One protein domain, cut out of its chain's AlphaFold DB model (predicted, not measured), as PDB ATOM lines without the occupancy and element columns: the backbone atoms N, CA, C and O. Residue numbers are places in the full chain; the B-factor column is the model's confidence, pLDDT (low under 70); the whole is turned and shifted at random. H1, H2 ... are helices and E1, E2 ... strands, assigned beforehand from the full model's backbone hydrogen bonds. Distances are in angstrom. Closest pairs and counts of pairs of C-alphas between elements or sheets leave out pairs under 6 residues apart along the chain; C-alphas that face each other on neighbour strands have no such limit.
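AT A GLANCE: This is residues 68 to 222 of the 224 residues of an uncharacterized protein of Candidatus Moranbacteria bacterium GW2011_GWF2_37_7 (UniProt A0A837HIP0). A small parallel sheet of three strands, E1, E2 and E3, has three helices, H4, H3 and H2, following one another in a curved row, with H4 over edge strand E3, H3 grazing the sheet near its last residues, and H2 off the sheet. The strands run one way along the longest axis and these helices run back the other way, while loops at both ends lengthen the outline and residues 100 to 105, three of them in the short helix H1, stick out. The printed part has 155 residues with four named helices and three named strands, in the order E1 H1 H2 E2 H3 E3 H4, and the sheet's order is E1 E2 E3. The class is mixed, helices and strands, with under half of the residues, 76, in named elements. The whole is only just compact, close to loose, with a radius of gyration of the C-alphas of 17.6 A, and spans 57 by 38 by 23 A.

IN THESE COORDINATES: The printed part begins with residues 68 to 82, which hold no named element. E1, residues 83 to 88, starts at C-alpha 83 (-40.682, 30.165, 49.042) and is 16.4 A long. H1 is residues 99 to 102, and H2, residues 110 to 130, is 30.5 A long. E2, residues 137 to 142, measures 16.5 A. H3, residues 164 to 185, is the longest helix by residues, running 31.5 A from C-alpha 164 at (-43.455, 12.518, 19.026). E3, residues 188 to 193, measures 16.7 A, and H4, residues 210 to 220, measures 14.7 A and ends at C-alpha 220 (-56.582, 28.200, 34.444).

HOW THE PARTS SIT: E1 and E2 are parallel neighbours at 17 degrees, with N 86 and O 139 within hydrogen-bond range at 2.8 A and N 139 and O 84 at 2.7 A. E2, the inner strand, is also parallel to E3, at 16 degrees, with N 190 and O 138 at 2.6 A and N 140 and O 190 at 2.7 A. E1, H1, H2 and E2 form a strand-helix-strand unit, two parallel neighbour strands with helices between them along the chain, and E2, H3 and E3 form another; both crossovers are right-handed. H4 is on the sheet, over E3, with a height over the sheet of 8.9 A on a local plane fitted only just, to 6 C-alphas. It runs along the strands, at 23 degrees to E3 on the local plane, and the closest C-alphas of the two, Val 191 and Ile 215, are 6.8 A apart. H3 is on the sheet but only grazes it, with residues 179 to 185; the closest C-alphas of H3 and E3 are those of Ser 183 and Val 189, 6.4 A apart. With its residues 168 to 176 alone, H3 touches H4 at a shallow tilt of 27 degrees, the same way, and the C-alphas of Ser 172 and Ile 214 come closest, at 6.6 A. H2 and H3 only just touch, with 3 pairs of C-alphas within 8 A, the closest being Gln 121 and Thr 178 at 7.6 A; they run the same way at a shallow tilt of 12 degrees. H2 is not on the sheet, and H1 touches no helix. Every O i to N i+4 pair is within hydrogen-bond range in H2 and H4, against 17 of 18 in H3; H1 is too short for such a pair.

THE WHOLE: The two C-alphas farthest apart, those of Glu 78 and Lys 154, are 57.5 A apart, and the printed part has no cut. The links E2 to H3, 21 residues, and E3 to H4, 16 residues, are long. The mean pLDDT of the printed part is 80.4; residues 71 to 74, residue 152 and residues 199 to 222 are under 70, and H4 has a mean of 46.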
ATOM      1  N   PRO A  68     -56.958  16.951  47.670       72.62
ATOM      2  CA  PRO A  68     -56.860  16.856  49.117       72.62
ATOM      3  C   PRO A  68     -55.430  17.183  49.546       72.62
ATOM      4  O   PRO A  68     -54.464  16.616  49.033       72.62
ATOM      5  N   LYS A  69     -55.289  18.122  50.485       78.38
ATOM      6  CA  LYS A  69     -53.977  18.508  51.008       78.38
ATOM      7  C   LYS A  69     -53.383  17.355  51.811       78.38
ATOM      8  O   LYS A  69     -54.032  16.816  52.706       78.38
ATOM      9  N   ILE A  70     -52.132  17.010  51.524       75.31
ATOM     10  CA  ILE A  70     -51.383  16.054  52.339       75.31
ATOM     11  C   ILE A  70     -50.949  16.780  53.614       75.31
ATOM     12  O   ILE A  70     -50.426  17.896  53.560       75.31
ATOM     13  N   SER A  71     -51.162  16.157  54.776       64.75
ATOM     14  CA  SER A  71     -50.719  16.726  56.049       64.75
ATOM     15  C   SER A  71     -49.200  16.882  56.043       64.75
ATOM     16  O   SER A  71     -48.466  15.896  55.919       64.75
ATOM     17  N   ARG A  72     -48.722  18.116  56.204       68.25
ATOM     18  CA  ARG A  72     -47.298  18.372  56.432       68.25
ATOM     19  C   ARG A  72     -46.882  17.823  57.798       68.25
ATOM     20  O   ARG A  72     -47.723  17.608  58.669       68.25
ATOM     21  N   GLY A  73     -45.580  17.583  57.960       65.31
ATOM     22  CA  GLY A  73     -44.985  17.244  59.252       65.31
ATOM     23  C   GLY A  73     -45.103  18.389  60.267       65.31
ATOM     24  O   GLY A  73     -45.934  19.286  60.137       65.31
ATOM     25  N   ILE A  74     -44.257  18.375  61.295       68.44
ATOM     26  CA  ILE A  74     -44.237  19.446  62.299       68.44
ATOM     27  C   ILE A  74     -43.747  20.735  61.628       68.44
ATOM     28  O   ILE A  74     -42.561  20.869  61.346       68.44
ATOM     29  N   VAL A  75     -44.659  21.677  61.388       76.31
ATOM     30  CA  VAL A  75     -44.343  23.020  60.883       76.31
ATOM     31  C   VAL A  75     -44.238  23.974  62.066       76.31
ATOM     32  O   VAL A  75     -45.180  24.093  62.854       76.31
ATOM     33  N   ARG A  76     -43.109  24.676  62.170       81.88
ATOM     34  CA  ARG A  76     -42.876  25.704  63.187       81.88
ATOM     35  C   ARG A  76     -43.433  27.038  62.706       81.88
ATOM     36  O   ARG A  76     -42.783  27.748  61.951       81.88
ATOM     37  N   LYS A  77     -44.671  27.351  63.098       79.19
ATOM     38  CA  LYS A  77     -45.392  28.566  62.662       79.19
ATOM     39  C   LYS A  77     -44.738  29.869  63.132       79.19
ATOM     40  O   LYS A  77     -45.091  30.929  62.634       79.19
ATOM     41  N   GLU A  78     -43.851  29.788  64.115       88.44
ATOM     42  CA  GLU A  78     -43.055  30.892  64.639       88.44
ATOM     43  C   GLU A  78     -41.879  31.292  63.737       88.44
ATOM     44  O   GLU A  78     -41.289  32.345  63.962       88.44
ATOM     45  N   LEU A  79     -41.520  30.456  62.757       88.44
ATOM     46  CA  LEU A  79     -40.472  30.752  61.783       88.44
ATOM     47  C   LEU A  79     -41.043  31.482  60.565       88.44
ATOM     48  O   LEU A  79     -42.215  31.312  60.218       88.44
ATOM     49  N   ASP A  80     -40.181  32.249  59.900       91.00
ATOM     50  CA  ASP A  80     -40.525  32.958  58.674       91.00
ATOM     51  C   ASP A  80     -40.924  31.984  57.557       91.00
ATOM     52  O   ASP A  80     -40.331  30.911  57.390       91.00
ATOM     53  N   ASP A  81     -41.943  32.379  56.795       91.00
ATOM     54  CA  ASP A  81     -42.433  31.626  55.643       91.00
ATOM     55  C   ASP A  81     -41.468  31.754  54.467       91.00
ATOM     56  O   ASP A  81     -41.049  32.848  54.085       91.00
ATOM     57  N   GLU A  82     -41.126  30.612  53.884       91.94
ATOM     58  CA  GLU A  82     -40.168  30.513  52.794       91.94
ATOM     59  C   GLU A  82     -40.858  30.135  51.480       91.94
ATOM     60  O   GLU A  82     -41.865  29.421  51.436       91.94
ATOM     61  N   ALA A  83     -40.281  30.593  50.372       91.62
ATOM     62  CA  ALA A  83     -40.682  30.165  49.042       91.62
ATOM     63  C   ALA A  83     -39.763  29.045  48.549       91.62
ATOM     64  O   ALA A  83     -38.542  29.123  48.678       91.62
ATOM     65  N   VAL A  84     -40.350  28.024  47.930       94.25
ATOM     66  CA  VAL A  84     -39.601  26.962  47.247       94.25
ATOM     67  C   VAL A  84     -39.596  27.248  45.757       94.25
ATOM     68  O   VAL A  84     -40.629  27.626  45.213       94.25
ATOM     69  N   THR A  85     -38.476  27.002  45.083       95.75
ATOM     70  CA  THR A  85     -38.399  27.038  43.619       95.75
ATOM     71  C   THR A  85     -37.865  25.714  43.094       95.75
ATOM     72  O   THR A  85     -36.847  25.213  43.568       95.75
ATOM     73  N   ILE A  86     -38.552  25.151  42.103       95.75
ATOM     74  CA  ILE A  86     -38.134  23.972  41.349       95.75
ATOM     75  C   ILE A  86     -37.849  24.400  39.916       95.75
ATOM     76  O   ILE A  86     -38.693  25.016  39.271       95.75
ATOM     77  N   LEU A  87     -36.682  24.007  39.415       95.69
ATOM     78  CA  LEU A  87     -36.275  24.218  38.033       95.69
ATOM     79  C   LEU A  87     -36.306  22.874  37.306       95.69
ATOM     80  O   LEU A  87     -35.477  22.002  37.570       95.69
ATOM     81  N   PHE A  88     -37.266  22.691  36.406       94.19
ATOM     82  CA  PHE A  88     -37.347  21.507  35.557       94.19
ATOM     83  C   PHE A  88     -36.790  21.817  34.174       94.19
ATOM     84  O   PHE A  88     -37.279  22.711  33.494       94.19
ATOM     85  N   SER A  89     -35.790  21.066  33.734       91.88
ATOM     86  CA  SER A  89     -35.178  21.225  32.415       91.88
ATOM     87  C   SER A  89     -34.808  19.863  31.854       91.88
ATOM     88  O   SER A  89     -34.598  18.928  32.630       91.88
ATOM     89  N   ASP A  90     -34.724  19.769  30.529       92.81
ATOM     90  CA  ASP A  90     -34.090  18.650  29.820       92.81
ATOM     91  C   ASP A  90     -34.622  17.276  30.248       92.81
ATOM     92  O   ASP A  90     -33.873  16.313  30.414       92.81
ATOM     93  N   PHE A  91     -35.941  17.163  30.436       93.56
ATOM     94  CA  PHE A  91     -36.542  15.854  30.688       93.56
ATOM     95  C   PHE A  91     -36.358  14.930  29.486       93.56
ATOM     96  O   PHE A  91     -36.264  13.719  29.681       93.56
ATOM     97  N   GLN A  92     -36.330  15.479  28.266       92.12
ATOM     98  CA  GLN A  92     -36.099  14.733  27.027       92.12
ATOM     99  C   GLN A  92     -36.920  13.434  26.977       92.12
ATOM    100  O   GLN A  92     -36.430  12.344  26.679       92.12
ATOM    101  N   ILE A  93     -38.199  13.537  27.345       92.81
ATOM    102  CA  ILE A  93     -39.129  12.411  27.380       92.81
ATOM    103  C   ILE A  93     -39.218  11.829  25.973       92.81
ATOM    104  O   ILE A  93     -39.552  12.535  25.020       92.81
ATOM    105  N   GLY A  94     -38.940  10.533  25.861       91.81
ATOM    106  CA  GLY A  94     -38.834   9.832  24.585       91.81
ATOM    107  C   GLY A  94     -37.418   9.430  24.213       91.81
ATOM    108  O   GLY A  94     -37.275   8.637  23.293       91.81
ATOM    109  N   SER A  95     -36.389   9.942  24.896       94.31
ATOM    110  CA  SER A  95     -34.999   9.539  24.671       94.31
ATOM    111  C   SER A  95     -34.738   8.104  25.106       94.31
ATOM    112  O   SER A  95     -35.107   7.696  26.206       94.31
ATOM    113  N   LEU A  96     -34.018   7.364  24.265       95.06
ATOM    114  CA  LEU A  96     -33.552   6.011  24.526       95.06
ATOM    115  C   LEU A  96     -32.023   5.978  24.534       95.06
ATOM    116  O   LEU A  96     -31.381   6.066  23.489       95.06
ATOM    117  N   VAL A  97     -31.453   5.774  25.718       94.88
ATOM    118  CA  VAL A  97     -30.016   5.598  25.945       94.88
ATOM    119  C   VAL A  97     -29.789   4.232  26.577       94.88
ATOM    120  O   VAL A  97     -30.232   3.963  27.697       94.88
ATOM    121  N   LYS A  98     -29.086   3.346  25.870       93.62
ATOM    122  CA  LYS A  98     -28.756   2.011  26.388       93.62
ATOM    123  C   LYS A  98     -27.530   2.078  27.290       93.62
ATOM    124  O   LYS A  98     -26.569   2.772  26.978       93.62
ATOM    125  N   ALA A  99     -27.506   1.262  28.343       93.38
ATOM    126  CA  ALA A  99     -26.369   1.202  29.268       93.38
ATOM    127  C   ALA A  99     -25.025   0.935  28.562       93.38
ATOM    128  O   ALA A  99     -24.009   1.514  28.924       93.38
ATOM    129  N   GLY A 100     -25.013   0.111  27.508       93.56
ATOM    130  CA  GLY A 100     -23.797  -0.145  26.726       93.56
ATOM    131  C   GLY A 100     -23.226   1.098  26.028       93.56
ATOM    132  O   GLY A 100     -22.016   1.186  25.853       93.56
ATOM    133  N   GLU A 101     -24.064   2.080  25.679       89.56
ATOM    134  CA  GLU A 101     -23.643   3.333  25.029       89.56
ATOM    135  C   GLU A 101     -22.926   4.277  26.004       89.56
ATOM    136  O   GLU A 101     -22.149   5.129  25.585       89.56
ATOM    137  N   THR A 102     -23.137   4.090  27.309       91.62
ATOM    138  CA  THR A 102     -22.512   4.878  28.380       91.62
ATOM    139  C   THR A 102     -21.424   4.102  29.124       91.62
ATOM    140  O   THR A 102     -21.006   4.507  30.207       91.62
ATOM    141  N   GLY A 103     -20.981   2.952  28.599       92.50
ATOM    142  CA  GLY A 103     -20.023   2.083  29.292       92.50
ATOM    143  C   GLY A 103     -20.563   1.487  30.601       92.50
ATOM    144  O   GLY A 103     -19.783   1.131  31.478       92.50
ATOM    145  N   GLY A 104     -21.888   1.397  30.747       91.69
ATOM    146  CA  GLY A 104     -22.573   0.873  31.930       91.69
ATOM    147  C   GLY A 104     -22.890   1.914  33.006       91.69
ATOM    148  O   GLY A 104     -23.472   1.553  34.023       91.69
ATOM    149  N   ILE A 105     -22.545   3.191  32.797       92.38
ATOM    150  CA  ILE A 105     -22.730   4.263  33.793       92.38
ATOM    151  C   ILE A 105     -24.211   4.602  33.989       92.38
ATOM    152  O   ILE A 105     -24.637   4.944  35.091       92.38
ATOM    153  N   GLY A 106     -25.009   4.513  32.928       92.19
ATOM    154  CA  GLY A 106     -26.427   4.819  33.023       92.19
ATOM    155  C   GLY A 106     -27.212   4.526  31.758       92.19
ATOM    156  O   GLY A 106     -26.675   4.353  30.666       92.19
ATOM    157  N   ASN A 107     -28.519   4.485  31.922       96.25
ATOM    158  CA  ASN A 107     -29.487   4.322  30.857       96.25
ATOM    159  C   ASN A 107     -30.588   5.370  31.001       96.25
ATOM    160  O   ASN A 107     -30.753   6.009  32.047       96.25
ATOM    161  N   TYR A 108     -31.340   5.542  29.925       96.75
ATOM    162  CA  TYR A 108     -32.511   6.393  29.922       96.75
ATOM    163  C   TYR A 108     -33.554   5.850  28.958       96.75
ATOM    164  O   TYR A 108     -33.219   5.379  27.874       96.75
ATOM    165  N   ASN A 109     -34.800   5.867  29.404       96.50
ATOM    166  CA  ASN A 109     -35.998   5.528  28.654       96.50
ATOM    167  C   ASN A 109     -37.206   6.039  29.459       96.50
ATOM    168  O   ASN A 109     -37.061   6.583  30.562       96.50
ATOM    169  N   LYS A 110     -38.405   5.826  28.930       96.12
ATOM    170  CA  LYS A 110     -39.680   6.149  29.573       96.12
ATOM    171  C   LYS A 110     -39.804   5.617  31.009       96.12
ATOM    172  O   LYS A 110     -40.316   6.328  31.874       96.12
ATOM    173  N   ASP A 111     -39.358   4.393  31.270       96.44
ATOM    174  CA  ASP A 111     -39.505   3.754  32.583       96.44
ATOM    175  C   ASP A 111     -38.553   4.375  33.612       96.44
ATOM    176  O   ASP A 111     -38.971   4.722  34.717       96.44
ATOM    177  N   VAL A 112     -37.302   4.627  33.215       97.19
ATOM    178  CA  VAL A 112     -36.316   5.347  34.033       97.19
ATOM    179  C   VAL A 112     -36.796   6.770  34.331       97.19
ATOM    180  O   VAL A 112     -36.598   7.265  35.439       97.19
ATOM    181  N   PHE A 113     -37.457   7.443  33.382       97.44
ATOM    182  CA  PHE A 113     -38.082   8.739  33.646       97.44
ATOM    183  C   PHE A 113     -39.166   8.643  34.732       97.44
ATOM    184  O   PHE A 113     -39.157   9.450  35.661       97.44
ATOM    185  N   CYS A 114     -40.066   7.652  34.659       97.25
ATOM    186  CA  CYS A 114     -41.077   7.424  35.699       97.25
ATOM    187  C   CYS A 114     -40.443   7.194  37.074       97.25
ATOM    188  O   CYS A 114     -40.860   7.826  38.041       97.25
ATOM    189  N   GLU A 115     -39.421   6.340  37.151       97.62
ATOM    190  CA  GLU A 115     -38.699   6.053  38.394       97.62
ATOM    191  C   GLU A 115     -38.063   7.324  38.977       97.62
ATOM    192  O   GLU A 115     -38.198   7.620  40.166       97.62
ATOM    193  N   ARG A 116     -37.411   8.135  38.132       97.31
ATOM    194  CA  ARG A 116     -36.820   9.415  38.547       97.31
ATOM    195  C   ARG A 116     -37.875  10.402  39.032       97.31
ATOM    196  O   ARG A 116     -37.638  11.091  40.023       97.31
ATOM    197  N   LEU A 117     -39.025  10.463  38.365       96.38
ATOM    198  CA  LEU A 117     -40.130  11.343  38.735       96.38
ATOM    199  C   LEU A 117     -40.756  10.930  40.073       96.38
ATOM    200  O   LEU A 117     -41.006  11.784  40.923       96.38
ATOM    201  N   GLU A 118     -40.948   9.632  40.299       96.44
ATOM    202  CA  GLU A 118     -41.420   9.094  41.578       96.44
ATOM    203  C   GLU A 118     -40.410   9.361  42.702       96.44
ATOM    204  O   GLU A 118     -40.772   9.845  43.777       96.44
ATOM    205  N   ASN A 119     -39.119   9.123  42.453       97.56
ATOM    206  CA  ASN A 119     -38.064   9.435  43.414       97.56
ATOM    207  C   ASN A 119     -38.038  10.937  43.751       97.56
ATOM    208  O   ASN A 119     -37.920  11.308  44.920       97.56
ATOM    209  N   PHE A 120     -38.212  11.807  42.753       97.06
ATOM    210  CA  PHE A 120     -38.370  13.244  42.959       97.06
ATOM    211  C   PHE A 120     -39.558  13.552  43.887       97.06
ATOM    212  O   PHE A 120     -39.372  14.223  44.903       97.06
ATOM    213  N   GLN A 121     -40.751  13.020  43.605       94.69
ATOM    214  CA  GLN A 121     -41.951  13.245  44.422       94.69
ATOM    215  C   GLN A 121     -41.754  12.779  45.873       94.69
ATOM    216  O   GLN A 121     -42.045  13.516  46.821       94.69
ATOM    217  N   ASN A 122     -41.170  11.594  46.059       94.94
ATOM    218  CA  ASN A 122     -40.853  11.044  47.374       94.94
ATOM    219  C   ASN A 122     -39.851  11.916  48.143       94.94
ATOM    220  O   ASN A 122     -40.011  12.143  49.345       94.94
ATOM    221  N   ASN A 123     -38.820  12.429  47.470       95.25
ATOM    222  CA  ASN A 123     -37.833  13.295  48.107       95.25
ATOM    223  C   ASN A 123     -38.393  14.684  48.418       95.25
ATOM    224  O   ASN A 123     -38.061  15.221  49.470       95.25
ATOM    225  N   MET A 124     -39.313  15.217  47.608       92.50
ATOM    226  CA  MET A 124     -40.032  16.450  47.943       92.50
ATOM    227  C   MET A 124     -40.799  16.311  49.260       92.50
ATOM    228  O   MET A 124     -40.666  17.161  50.136       92.50
ATOM    229  N   VAL A 125     -41.529  15.210  49.460       91.38
ATOM    230  CA  VAL A 125     -42.231  14.955  50.733       91.38
ATOM    231  C   VAL A 125     -41.248  14.864  51.895       91.38
ATOM    232  O   VAL A 125     -41.508  15.426  52.958       91.38
ATOM    233  N   LYS A 126     -40.104  14.192  51.711       91.56
ATOM    234  CA  LYS A 126     -39.066  14.101  52.750       91.56
ATOM    235  C   LYS A 126     -38.498  15.474  53.103       91.56
ATOM    236  O   LYS A 126     -38.414  15.782  54.286       91.56
ATOM    237  N   ILE A 127     -38.149  16.294  52.110       91.25
ATOM    238  CA  ILE A 127     -37.633  17.653  52.326       91.25
ATOM    239  C   ILE A 127     -38.652  18.462  53.130       91.25
ATOM    240  O   ILE A 127     -38.320  18.961  54.199       91.25
ATOM    241  N   LEU A 128     -39.915  18.496  52.695       88.38
ATOM    242  CA  LEU A 128     -40.974  19.236  53.391       88.38
ATOM    243  C   LEU A 128     -41.270  18.707  54.799       88.38
ATOM    244  O   LEU A 128     -41.725  19.459  55.655       88.38
ATOM    245  N   LYS A 129     -41.056  17.412  55.046       87.25
ATOM    246  CA  LYS A 129     -41.262  16.800  56.362       87.25
ATOM    247  C   LYS A 129     -40.192  17.216  57.371       87.25
ATOM    248  O   LYS A 129     -40.508  17.319  58.554       87.25
ATOM    249  N   TYR A 130     -38.945  17.373  56.926       88.81
ATOM    250  CA  TYR A 130     -37.805  17.655  57.804       88.81
ATOM    251  C   TYR A 130     -37.393  19.128  57.820       88.81
ATOM    252  O   TYR A 130     -36.676  19.535  58.733       88.81
ATOM    253  N   HIS A 131     -37.850  19.923  56.853       89.00
ATOM    254  CA  HIS A 131     -37.630  21.363  56.848       89.00
ATOM    255  C   HIS A 131     -38.557  22.048  57.862       89.00
ATOM    256  O   HIS A 131     -39.774  21.868  57.783       89.00
ATOM    257  N   PRO A 132     -38.020  22.801  58.836       86.00
ATOM    258  CA  PRO A 132     -38.812  23.307  59.954       86.00
ATOM    259  C   PRO A 132     -39.685  24.515  59.590       86.00
ATOM    260  O   PRO A 132     -40.720  24.720  60.235       86.00
ATOM    261  N   ASN A 133     -39.283  25.305  58.590       90.06
ATOM    262  CA  ASN A 133     -39.990  26.518  58.194       90.06
ATOM    263  C   ASN A 133     -41.292  26.193  57.445       90.06
ATOM    264  O   ASN A 133     -41.360  25.214  56.689       90.06
ATOM    265  N   PRO A 134     -42.334  27.024  57.606       87.12
ATOM    266  CA  PRO A 134     -43.469  26.987  56.706       87.12
ATOM    267  C   PRO A 134     -43.012  27.313  55.278       87.12
ATOM    268  O   PRO A 134     -42.142  28.148  55.060       87.12
ATOM    269  N   MET A 135     -43.599  26.609  54.309       88.44
ATOM    270  CA  MET A 135     -43.399  26.875  52.885       88.44
ATOM    271  C   MET A 135     -44.756  26.976  52.203       88.44
ATOM    272  O   MET A 135     -45.369  25.964  51.832       88.44
ATOM    273  N   SER A 136     -45.312  28.179  52.126       84.81
ATOM    274  CA  SER A 136     -46.662  28.387  51.593       84.81
ATOM    275  C   SER A 136     -46.709  28.396  50.062       84.81
ATOM    276  O   SER A 136     -47.676  27.876  49.486       84.81
ATOM    277  N   VAL A 137     -45.658  28.913  49.415       90.38
ATOM    278  CA  VAL A 137     -45.571  29.103  47.961       90.38
ATOM    279  C   VAL A 137     -44.478  28.229  47.351       90.38
ATOM    280  O   VAL A 137     -43.336  28.223  47.802       90.38
ATOM    281  N   LEU A 138     -44.829  27.530  46.276       93.56
ATOM    282  CA  LEU A 138     -43.889  26.845  45.394       93.56
ATOM    283  C   LEU A 138     -43.875  27.522  44.026       93.56
ATOM    284  O   LEU A 138     -44.939  27.686  43.456       93.56
ATOM    285  N   TYR A 139     -42.716  27.811  43.454       93.56
ATOM    286  CA  TYR A 139     -42.527  28.157  42.047       93.56
ATOM    287  C   TYR A 139     -41.996  26.938  41.289       93.56
ATOM    288  O   TYR A 139     -41.072  26.272  41.744       93.56
ATOM    289  N   VAL A 140     -42.592  26.622  40.145       93.00
ATOM    290  CA  VAL A 140     -42.155  25.562  39.238       93.00
ATOM    291  C   VAL A 140     -41.858  26.205  37.896       93.00
ATOM    292  O   VAL A 140     -42.771  26.639  37.195       93.00
ATOM    293  N   ASP A 141     -40.584  26.251  37.544       90.62
ATOM    294  CA  ASP A 141     -40.118  26.845  36.302       90.62
ATOM    295  C   ASP A 141     -39.675  25.726  35.355       90.62
ATOM    296  O   ASP A 141     -38.691  25.036  35.631       90.62
ATOM    297  N   PHE A 142     -40.382  25.527  34.235       88.69
ATOM    298  CA  PHE A 142     -39.882  24.644  33.175       88.69
ATOM    299  C   PHE A 142     -39.006  25.425  32.194       88.69
ATOM    300  O   PHE A 142     -39.464  26.348  31.520       88.69
ATOM    301  N   LEU A 143     -37.745  25.027  32.090       89.88
ATOM    302  CA  LEU A 143     -36.701  25.718  31.338       89.88
ATOM    303  C   LEU A 143     -36.534  25.206  29.898       89.88
ATOM    304  O   LEU A 143     -35.723  25.742  29.147       89.88
ATOM    305  N   GLY A 144     -37.354  24.238  29.479       83.56
ATOM    306  CA  GLY A 144     -37.395  23.726  28.110       83.56
ATOM    307  C   GLY A 144     -37.068  22.237  28.005       83.56
ATOM    308  O   GLY A 144     -36.948  21.542  29.009       83.56
ATOM    309  N   ASP A 145     -37.009  21.751  26.762       86.62
ATOM    310  CA  ASP A 145     -36.570  20.399  26.376       86.62
ATOM    311  C   ASP A 145     -37.229  19.261  27.161       86.62
ATOM    312  O   ASP A 145     -36.616  18.302  27.622       86.62
ATOM    313  N   ILE A 146     -38.552  19.383  27.286       88.44
ATOM    314  CA  ILE A 146     -39.396  18.418  27.988       88.44
ATOM    315  C   ILE A 146     -39.540  17.107  27.218       88.44
ATOM    316  O   ILE A 146     -39.504  16.039  27.820       88.44
ATOM    317  N   ILE A 147     -39.713  17.182  25.900       86.69
ATOM    318  CA  ILE A 147     -39.764  16.015  25.011       86.69
ATOM    319  C   ILE A 147     -38.483  15.953  24.189       86.69
ATOM    320  O   ILE A 147     -37.874  16.992  23.945       86.69
ATOM    321  N   GLU A 148     -38.115  14.766  23.721       88.38
ATOM    322  CA  GLU A 148     -36.939  14.577  22.863       88.38
ATOM    323  C   GLU A 148     -37.189  15.008  21.407       88.38
ATOM    324  O   GLU A 148     -36.303  15.527  20.721       88.38
ATOM    325  N   GLY A 149     -38.416  14.814  20.923       81.62
ATOM    326  CA  GLY A 149     -38.778  14.993  19.523       81.62
ATOM    327  C   GLY A 149     -38.310  13.829  18.644       81.62
ATOM    328  O   GLY A 149     -38.099  12.709  19.106       81.62
ATOM    329  N   SER A 150     -38.216  14.070  17.334       77.19
ATOM    330  CA  SER A 150     -37.783  13.051  16.355       77.19
ATOM    331  C   SER A 150     -37.025  13.597  15.139       77.19
ATOM    332  O   SER A 150     -36.619  12.829  14.263       77.19
ATOM    333  N   THR A 151     -36.838  14.918  15.057       72.12
ATOM    334  CA  THR A 151     -36.259  15.607  13.891       72.12
ATOM    335  C   THR A 151     -35.106  16.550  14.245       72.12
ATOM    336  O   THR A 151     -34.774  17.434  13.459       72.12
ATOM    337  N   ILE A 152     -34.513  16.399  15.426       69.25
ATOM    338  CA  ILE A 152     -33.448  17.260  15.950       69.25
ATOM    339  C   ILE A 152     -32.113  16.941  15.280       69.25
ATOM    340  O   ILE A 152     -31.394  17.850  14.863       69.25
ATOM    341  N   PHE A 153     -31.803  15.656  15.092       71.94
ATOM    342  CA  PHE A 153     -30.589  15.218  14.402       71.94
ATOM    343  C   PHE A 153     -30.807  13.946  13.571       71.94
ATOM    344  O   PHE A 153     -31.780  13.204  13.714       71.94
ATOM    345  N   LYS A 154     -29.879  13.685  12.645       75.31
ATOM    346  CA  LYS A 154     -29.966  12.539  11.732       75.31
ATOM    347  C   LYS A 154     -29.785  11.229  12.502       75.31
ATOM    348  O   LYS A 154     -28.752  11.015  13.119       75.31
ATOM    349  N   GLY A 155     -30.756  10.323  12.386       76.25
ATOM    350  CA  GLY A 155     -30.716   9.010  13.040       76.25
ATOM    351  C   GLY A 155     -31.394   8.953  14.412       76.25
ATOM    352  O   GLY A 155     -31.491   7.859  14.962       76.25
ATOM    353  N   GLN A 156     -31.934  10.076  14.905       80.69
ATOM    354  CA  GLN A 156     -32.620  10.181  16.200       80.69
ATOM    355  C   GLN A 156     -33.755   9.164  16.380       80.69
ATOM    356  O   GLN A 156     -33.955   8.667  17.476       80.69
ATOM    357  N   LEU A 157     -34.435   8.752  15.301       82.12
ATOM    358  CA  LEU A 157     -35.468   7.704  15.356       82.12
ATOM    359  C   LEU A 157     -34.987   6.365  15.952       82.12
ATOM    360  O   LEU A 157     -35.811   5.559  16.363       82.12
ATOM    361  N   ARG A 158     -33.674   6.095  15.976       83.88
ATOM    362  CA  ARG A 158     -33.089   4.896  16.612       83.88
ATOM    363  C   ARG A 158     -32.755   5.092  18.094       83.88
ATOM    364  O   ARG A 158     -32.400   4.121  18.755       83.88
ATOM    365  N   GLN A 159     -32.826   6.329  18.569       87.38
ATOM    366  CA  GLN A 159     -32.504   6.777  19.924       87.38
ATOM    367  C   GLN A 159     -33.739   7.345  20.626       87.38
ATOM    368  O   GLN A 159     -33.615   8.106  21.579       87.38
ATOM    369  N   ILE A 160     -34.930   6.958  20.162       91.19
ATOM    370  CA  ILE A 160     -36.190   7.248  20.834       91.19
ATOM    371  C   ILE A 160     -36.970   5.963  21.097       91.19
ATOM    372  O   ILE A 160     -36.880   5.012  20.318       91.19
ATOM    373  N   ASP A 161     -37.736   5.937  22.184       90.56
ATOM    374  CA  ASP A 161     -38.610   4.822  22.575       90.56
ATOM    375  C   ASP A 161     -40.109   5.129  22.410       90.56
ATOM    376  O   ASP A 161     -40.949   4.242  22.559       90.56
ATOM    377  N   MET A 162     -40.435   6.373  22.056       90.19
ATOM    378  CA  MET A 162     -41.784   6.872  21.806       90.19
ATOM    379  C   MET A 162     -41.780   7.766  20.570       90.19
ATOM    380  O   MET A 162     -40.853   8.553  20.360       90.19
ATOM    381  N   ASN A 163     -42.838   7.707  19.765       85.75
ATOM    382  CA  ASN A 163     -43.035   8.686  18.700       85.75
ATOM    383  C   ASN A 163     -43.406  10.066  19.283       85.75
ATOM    384  O   ASN A 163     -43.860  10.168  20.419       85.75
ATOM    385  N   THR A 164     -43.248  11.148  18.512       78.88
ATOM    386  CA  THR A 164     -43.455  12.518  19.026       78.88
ATOM    387  C   THR A 164     -44.842  12.743  19.645       78.88
ATOM    388  O   THR A 164     -44.960  13.473  20.624       78.88
ATOM    389  N   VAL A 165     -45.900  12.133  19.098       76.50
ATOM    390  CA  VAL A 165     -47.263  12.290  19.636       76.50
ATOM    391  C   VAL A 165     -47.376  11.599  20.994       76.50
ATOM    392  O   VAL A 165     -47.901  12.187  21.936       76.50
ATOM    393  N   GLU A 166     -46.831  10.388  21.120       80.94
ATOM    394  CA  GLU A 166     -46.762   9.658  22.391       80.94
ATOM    395  C   GLU A 166     -45.965  10.430  23.442       80.94
ATOM    396  O   GLU A 166     -46.434  10.563  24.569       80.94
ATOM    397  N   GLN A 167     -44.813  10.998  23.067       84.38
ATOM    398  CA  GLN A 167     -44.000  11.823  23.965       84.38
ATOM    399  C   GLN A 167     -44.803  13.002  24.527       84.38
ATOM    400  O   GLN A 167     -44.773  13.243  25.730       84.38
ATOM    401  N   VAL A 168     -45.553  13.716  23.677       75.38
ATOM    402  CA  VAL A 168     -46.375  14.865  24.093       75.38
ATOM    403  C   VAL A 168     -47.493  14.438  25.039       75.38
ATOM    404  O   VAL A 168     -47.670  15.063  26.086       75.38
ATOM    405  N   LEU A 169     -48.246  13.390  24.693       76.19
ATOM    406  CA  LEU A 169     -49.354  12.909  25.522       76.19
ATOM    407  C   LEU A 169     -48.851  12.424  26.883       76.19
ATOM    408  O   LEU A 169     -49.374  12.833  27.919       76.19
ATOM    409  N   PHE A 170     -47.788  11.624  26.879       82.88
ATOM    410  CA  PHE A 170     -47.181  11.092  28.090       82.88
ATOM    411  C   PHE A 170     -46.565  12.197  28.961       82.88
ATOM    412  O   PHE A 170     -46.781  12.218  30.171       82.88
ATOM    413  N   ALA A 171     -45.852  13.161  28.368       85.00
ATOM    414  CA  ALA A 171     -45.321  14.309  29.099       85.00
ATOM    415  C   ALA A 171     -46.437  15.145  29.736       85.00
ATOM    416  O   ALA A 171     -46.338  15.509  30.906       85.00
ATOM    417  N   SER A 172     -47.514  15.409  28.988       78.06
ATOM    418  CA  SER A 172     -48.666  16.177  29.476       78.06
ATOM    419  C   SER A 172     -49.316  15.495  30.679       78.06
ATOM    420  O   SER A 172     -49.535  16.139  31.702       78.06
ATOM    421  N   GLU A 173     -49.554  14.183  30.586       79.56
ATOM    422  CA  GLU A 173     -50.068  13.366  31.687       79.56
ATOM    423  C   GLU A 173     -49.145  13.451  32.914       79.56
ATOM    424  O   GLU A 173     -49.578  13.843  33.998       79.56
ATOM    425  N   LYS A 174     -47.854  13.132  32.762       87.31
ATOM    426  CA  LYS A 174     -46.911  13.068  33.891       87.31
ATOM    427  C   LYS A 174     -46.674  14.421  34.553       87.31
ATOM    428  O   LYS A 174     -46.577  14.484  35.784       87.31
ATOM    429  N   ILE A 175     -46.627  15.500  33.776       87.56
ATOM    430  CA  ILE A 175     -46.510  16.862  34.305       87.56
ATOM    431  C   ILE A 175     -47.783  17.252  35.053       87.56
ATOM    432  O   ILE A 175     -47.683  17.718  36.188       87.56
ATOM    433  N   ALA A 176     -48.966  17.010  34.482       80.31
ATOM    434  CA  ALA A 176     -50.234  17.302  35.150       80.31
ATOM    435  C   ALA A 176     -50.349  16.548  36.483       80.31
ATOM    436  O   ALA A 176     -50.622  17.163  37.514       80.31
ATOM    437  N   HIS A 177     -50.038  15.248  36.497       82.38
ATOM    438  CA  HIS A 177     -50.010  14.449  37.725       82.38
ATOM    439  C   HIS A 177     -49.015  14.988  38.756       82.38
ATOM    440  O   HIS A 177     -49.340  15.063  39.939       82.38
ATOM    441  N   THR A 178     -47.821  15.397  38.326       89.12
ATOM    442  CA  THR A 178     -46.796  15.934  39.232       89.12
ATOM    443  C   THR A 178     -47.209  17.271  39.828       89.12
ATOM    444  O   THR A 178     -47.018  17.496  41.018       89.12
ATOM    445  N   LEU A 179     -47.816  18.153  39.041       86.94
ATOM    446  CA  LEU A 179     -48.285  19.447  39.530       86.94
ATOM    447  C   LEU A 179     -49.504  19.314  40.437       86.94
ATOM    448  O   LEU A 179     -49.580  20.018  41.439       86.94
ATOM    449  N   ASN A 180     -50.402  18.376  40.134       83.31
ATOM    450  CA  ASN A 180     -51.500  17.992  41.012       83.31
ATOM    451  C   ASN A 180     -50.974  17.444  42.346       83.31
ATOM    452  O   ASN A 180     -51.435  17.823  43.414       83.31
ATOM    453  N   PHE A 181     -49.948  16.594  42.309       87.94
ATOM    454  CA  PHE A 181     -49.266  16.140  43.516       87.94
ATOM    455  C   PHE A 181     -48.646  17.312  44.294       87.94
ATOM    456  O   PHE A 181     -48.897  17.458  45.488       87.94
ATOM    457  N   LEU A 182     -47.904  18.205  43.635       89.62
ATOM    458  CA  LEU A 182     -47.309  19.381  44.277       89.62
ATOM    459  C   LEU A 182     -48.382  20.327  44.849       89.62
ATOM    460  O   LEU A 182     -48.182  20.901  45.918       89.62
ATOM    461  N   SER A 183     -49.554  20.455  44.217       86.50
ATOM    462  CA  SER A 183     -50.657  21.259  44.758       86.50
ATOM    463  C   SER A 183     -51.255  20.669  46.031       86.50
ATOM    464  O   SER A 183     -51.793  21.430  46.834       86.50
ATOM    465  N   THR A 184     -51.119  19.364  46.285       86.88
ATOM    466  CA  THR A 184     -51.480  18.783  47.592       86.88
ATOM    467  C   THR A 184     -50.512  19.189  48.706       86.88
ATOM    468  O   THR A 184     -50.894  19.211  49.875       86.88
ATOM    469  N   LEU A 185     -49.267  19.531  48.353       87.69
ATOM    470  CA  LEU A 185     -48.193  19.843  49.295       87.69
ATOM    471  C   LEU A 185     -48.090  21.336  49.610       87.69
ATOM    472  O   LEU A 185     -47.691  21.692  50.719       87.69
ATOM    473  N   PHE A 186     -48.437  22.210  48.662       87.31
ATOM    474  CA  PHE A 186     -48.285  23.665  48.769       87.31
ATOM    475  C   PHE A 186     -49.621  24.404  48.812       87.31
ATOM    476  O   PHE A 186     -50.596  23.980  48.196       87.31
ATOM    477  N   GLY A 187     -49.682  25.523  49.540       82.44
ATOM    478  CA  GLY A 187     -50.867  26.387  49.561       82.44
ATOM    479  C   GLY A 187     -51.075  27.052  48.201       82.44
ATOM    480  O   GLY A 187     -52.167  26.998  47.642       82.44
ATOM    481  N   LYS A 188     -49.984  27.570  47.627       85.25
ATOM    482  CA  LYS A 188     -49.936  28.185  46.301       85.25
ATOM    483  C   LYS A 188     -48.805  27.575  45.472       85.25
ATOM    484  O   LYS A 188     -47.701  27.382  45.957       85.25
ATOM    485  N   VAL A 189     -49.090  27.309  44.199       86.69
ATOM    486  CA  VAL A 189     -48.091  26.863  43.200       86.69
ATOM    487  C   VAL A 189     -48.025  27.878  42.046       86.69
ATOM    488  O   VAL A 189     -48.997  28.090  41.341       86.69
ATOM    489  N   VAL A 190     -46.908  28.564  41.927       85.56
ATOM    490  CA  VAL A 190     -46.335  29.295  40.796       85.56
ATOM    491  C   VAL A 190     -45.984  28.414  39.600       85.56
ATOM    492  O   VAL A 190     -45.141  27.562  39.840       85.56
ATOM    493  N   VAL A 191     -46.527  28.518  38.380       83.62
ATOM    494  CA  VAL A 191     -45.898  27.819  37.236       83.62
ATOM    495  C   VAL A 191     -45.525  28.778  36.120       83.62
ATOM    496  O   VAL A 191     -46.382  29.460  35.561       83.62
ATOM    497  N   ASN A 192     -44.243  28.769  35.768       83.25
ATOM    498  CA  ASN A 192     -43.698  29.455  34.607       83.25
ATOM    499  C   ASN A 192     -43.071  28.426  33.679       83.25
ATOM    500  O   ASN A 192     -42.579  27.394  34.134       83.25
ATOM    501  N   ALA A 193     -43.041  28.707  32.379       79.31
ATOM    502  CA  ALA A 193     -42.211  27.910  31.498       79.31
ATOM    503  C   ALA A 193     -41.858  28.584  30.179       79.31
ATOM    504  O   ALA A 193     -42.577  29.441  29.660       79.31
ATOM    505  N   ILE A 194     -40.722  28.146  29.649       79.12
ATOM    506  CA  ILE A 194     -40.147  28.567  28.379       79.12
ATOM    507  C   ILE A 194     -39.994  27.361  27.450       79.12
ATOM    508  O   ILE A 194     -40.014  26.201  27.865       79.12
ATOM    509  N   VAL A 195     -39.885  27.636  26.153       70.62
ATOM    510  CA  VAL A 195     -39.842  26.599  25.116       70.62
ATOM    511  C   VAL A 195     -38.392  26.286  24.749       70.62
ATOM    512  O   VAL A 195     -37.658  27.175  24.310       70.62
ATOM    513  N   GLY A 196     -38.010  25.014  24.856       70.69
ATOM    514  CA  GLY A 196     -36.701  24.524  24.413       70.69
ATOM    515  C   GLY A 196     -36.586  24.334  22.892       70.69
ATOM    516  O   GLY A 196     -37.479  24.712  22.123       70.69
ATOM    517  N   ASN A 197     -35.467  23.788  22.420       75.50
ATOM    518  CA  ASN A 197     -35.234  23.510  20.998       75.50
ATOM    519  C   ASN A 197     -35.753  22.125  20.566       75.50
ATOM    520  O   ASN A 197     -36.163  21.999  19.412       75.50
ATOM    521  N   HIS A 198     -35.821  21.136  21.460       70.19
ATOM    522  CA  HIS A 198     -36.275  19.775  21.143       70.19
ATOM    523  C   HIS A 198     -37.780  19.697  20.828       70.19
ATOM    524  O   HIS A 198     -38.230  18.880  20.027       70.19
ATOM    525  N   GLY A 199     -38.572  20.618  21.385       56.78
ATOM    526  CA  GLY A 199     -40.006  20.738  21.093       56.78
ATOM    527  C   GLY A 199     -40.347  21.420  19.757       56.78
ATOM    528  O   GLY A 199     -41.528  21.634  19.475       56.78
ATOM    529  N   ARG A 200     -39.356  21.816  18.943       62.62
ATOM    530  CA  ARG A 200     -39.570  22.579  17.700       62.62
ATOM    531  C   ARG A 200     -39.635  21.653  16.489       62.62
ATOM    532  O   ARG A 200     -38.700  20.903  16.218       62.62
ATOM    533  N   VAL A 201     -40.702  21.759  15.699       50.03
ATOM    534  CA  VAL A 201     -40.783  21.104  14.385       50.03
ATOM    535  C   VAL A 201     -40.314  22.110  13.327       50.03
ATOM    536  O   VAL A 201     -41.065  22.999  12.945       50.03
ATOM    537  N   GLU A 202     -39.063  21.955  12.873       45.47
ATOM    538  CA  GLU A 202     -38.343  22.769  11.863       45.47
ATOM    539  C   GLU A 202     -37.875  24.195  12.265       45.47
ATOM    540  O   GLU A 202     -38.261  24.768  13.278       45.47
ATOM    541  N   LYS A 203     -36.987  24.772  11.428       40.00
ATOM    542  CA  LYS A 203     -36.299  26.085  11.557       40.00
ATOM    543  C   LYS A 203     -37.219  27.317  11.641       40.00
ATOM    544  O   LYS A 203     -36.724  28.436  11.754       40.00
ATOM    545  N   LYS A 204     -38.534  27.139  11.545       36.78
ATOM    546  CA  LYS A 204     -39.533  28.201  11.663       36.78
ATOM    547  C   LYS A 204     -40.568  27.769  12.675       36.78
ATOM    548  O   LYS A 204     -40.936  26.606  12.696       36.78
ATOM    549  N   GLU A 205     -41.019  28.747  13.448       38.19
ATOM    550  CA  GLU A 205     -41.975  28.713  14.555       38.19
ATOM    551  C   GLU A 205     -43.323  28.025  14.244       38.19
ATOM    552  O   GLU A 205     -44.398  28.587  14.428       38.19
ATOM    553  N   LEU A 206     -43.313  26.755  13.854       37.88
ATOM    554  CA  LEU A 206     -44.345  25.815  14.259       37.88
ATOM    555  C   LEU A 206     -43.992  25.417  15.687       37.88
ATOM    556  O   LEU A 206     -43.607  24.288  15.990       37.88
ATOM    557  N   ILE A 207     -44.052  26.433  16.555       40.62
ATOM    558  CA  ILE A 207     -44.063  26.274  17.994       40.62
ATOM    559  C   ILE A 207     -45.310  25.448  18.231       40.62
ATOM    560  O   ILE A 207     -46.439  25.938  18.200       40.62
ATOM    561  N   LEU A 208     -45.086  24.154  18.384       44.34
ATOM    562  CA  LEU A 208     -45.983  23.249  19.049       44.34
ATOM    563  C   LEU A 208     -46.203  23.902  20.429       44.34
ATOM    564  O   LEU A 208     -45.437  23.706  21.367       44.34
ATOM    565  N   ARG A 209     -47.251  24.734  20.502       45.59
ATOM    566  CA  ARG A 209     -47.794  25.526  21.621       45.59
ATOM    567  C   ARG A 209     -48.155  24.663  22.843       45.59
ATOM    568  O   ARG A 209     -48.921  25.104  23.684       45.59
ATOM    569  N   TRP A 210     -47.647  23.437  22.947       50.81
ATOM    570  CA  TRP A 210     -48.066  22.411  23.902       50.81
ATOM    571  C   TRP A 210     -47.515  22.661  25.293       50.81
ATOM    572  O   TRP A 210     -48.245  22.477  26.252       50.81
ATOM    573  N   ILE A 211     -46.296  23.199  25.420       48.25
ATOM    574  CA  ILE A 211     -45.825  23.738  26.704       48.25
ATOM    575  C   ILE A 211     -46.698  24.925  27.119       48.25
ATOM    576  O   ILE A 211     -47.121  24.978  28.261       48.25
ATOM    577  N   THR A 212     -47.071  25.823  26.201       47.38
ATOM    578  CA  THR A 212     -48.014  26.915  26.503       47.38
ATOM    579  C   THR A 212     -49.407  26.401  26.871       47.38
ATOM    580  O   THR A 212     -50.038  26.986  27.733       47.38
ATOM    581  N   LEU A 213     -49.876  25.302  26.276       48.88
ATOM    582  CA  LEU A 213     -51.126  24.600  26.599       48.88
ATOM    583  C   LEU A 213     -51.059  23.908  27.963       48.88
ATOM    584  O   LEU A 213     -52.027  23.982  28.704       48.88
ATOM    585  N   ILE A 214     -49.928  23.288  28.317       51.06
ATOM    586  CA  ILE A 214     -49.673  22.717  29.647       51.06
ATOM    587  C   ILE A 214     -49.612  23.855  30.678       51.06
ATOM    588  O   ILE A 214     -50.325  23.807  31.669       51.06
ATOM    589  N   ILE A 215     -48.869  24.938  30.425       47.62
ATOM    590  CA  ILE A 215     -48.832  26.144  31.278       47.62
ATOM    591  C   ILE A 215     -50.216  26.791  31.397       47.62
ATOM    592  O   ILE A 215     -50.606  27.203  32.484       47.62
ATOM    593  N   TRP A 216     -50.974  26.896  30.302       42.81
ATOM    594  CA  TRP A 216     -52.320  27.473  30.298       42.81
ATOM    595  C   TRP A 216     -53.315  26.573  31.031       42.81
ATOM    596  O   TRP A 216     -54.100  27.086  31.826       42.81
ATOM    597  N   PHE A 217     -53.218  25.247  30.859       45.06
ATOM    598  CA  PHE A 217     -53.899  24.246  31.687       45.06
ATOM    599  C   PHE A 217     -53.591  24.512  33.165       45.06
ATOM    600  O   PHE A 217     -54.490  24.581  33.981       45.06
ATOM    601  N   ILE A 218     -52.345  24.788  33.535       47.88
ATOM    602  CA  ILE A 218     -51.978  25.010  34.940       47.88
ATOM    603  C   ILE A 218     -52.431  26.382  35.478       47.88
ATOM    604  O   ILE A 218     -52.839  26.487  36.635       47.88
ATOM    605  N   ASN A 219     -52.395  27.432  34.653       38.66
ATOM    606  CA  ASN A 219     -52.795  28.789  35.038       38.66
ATOM    607  C   ASN A 219     -54.322  28.962  35.122       38.66
ATOM    608  O   ASN A 219     -54.798  29.726  35.956       38.66
ATOM    609  N   THR A 220     -55.106  28.224  34.330       39.72
ATOM    610  CA  THR A 220     -56.582  28.200  34.444       39.72
ATOM    611  C   THR A 220     -57.078  27.425  35.668       39.72
ATOM    612  O   THR A 220     -58.168  27.695  36.166       39.72
ATOM    613  N   TRP A 221     -56.257  26.534  36.227       37.41
ATOM    614  CA  TRP A 221     -56.526  25.860  37.502       37.41
ATOM    615  C   TRP A 221     -56.248  26.739  38.733       37.41
ATOM    616  O   TRP A 221     -56.558  26.345  39.857       37.41
ATOM    617  N   LYS A 222     -55.681  27.937  38.538       36.94
ATOM    618  CA  LYS A 222     -55.274  28.874  39.593       36.94
ATOM    619  C   LYS A 222     -55.914  30.238  39.410       36.94
ATOM    620  O   LYS A 222     -55.240  31.248  39.243       36.94
TER     621      LYS A 222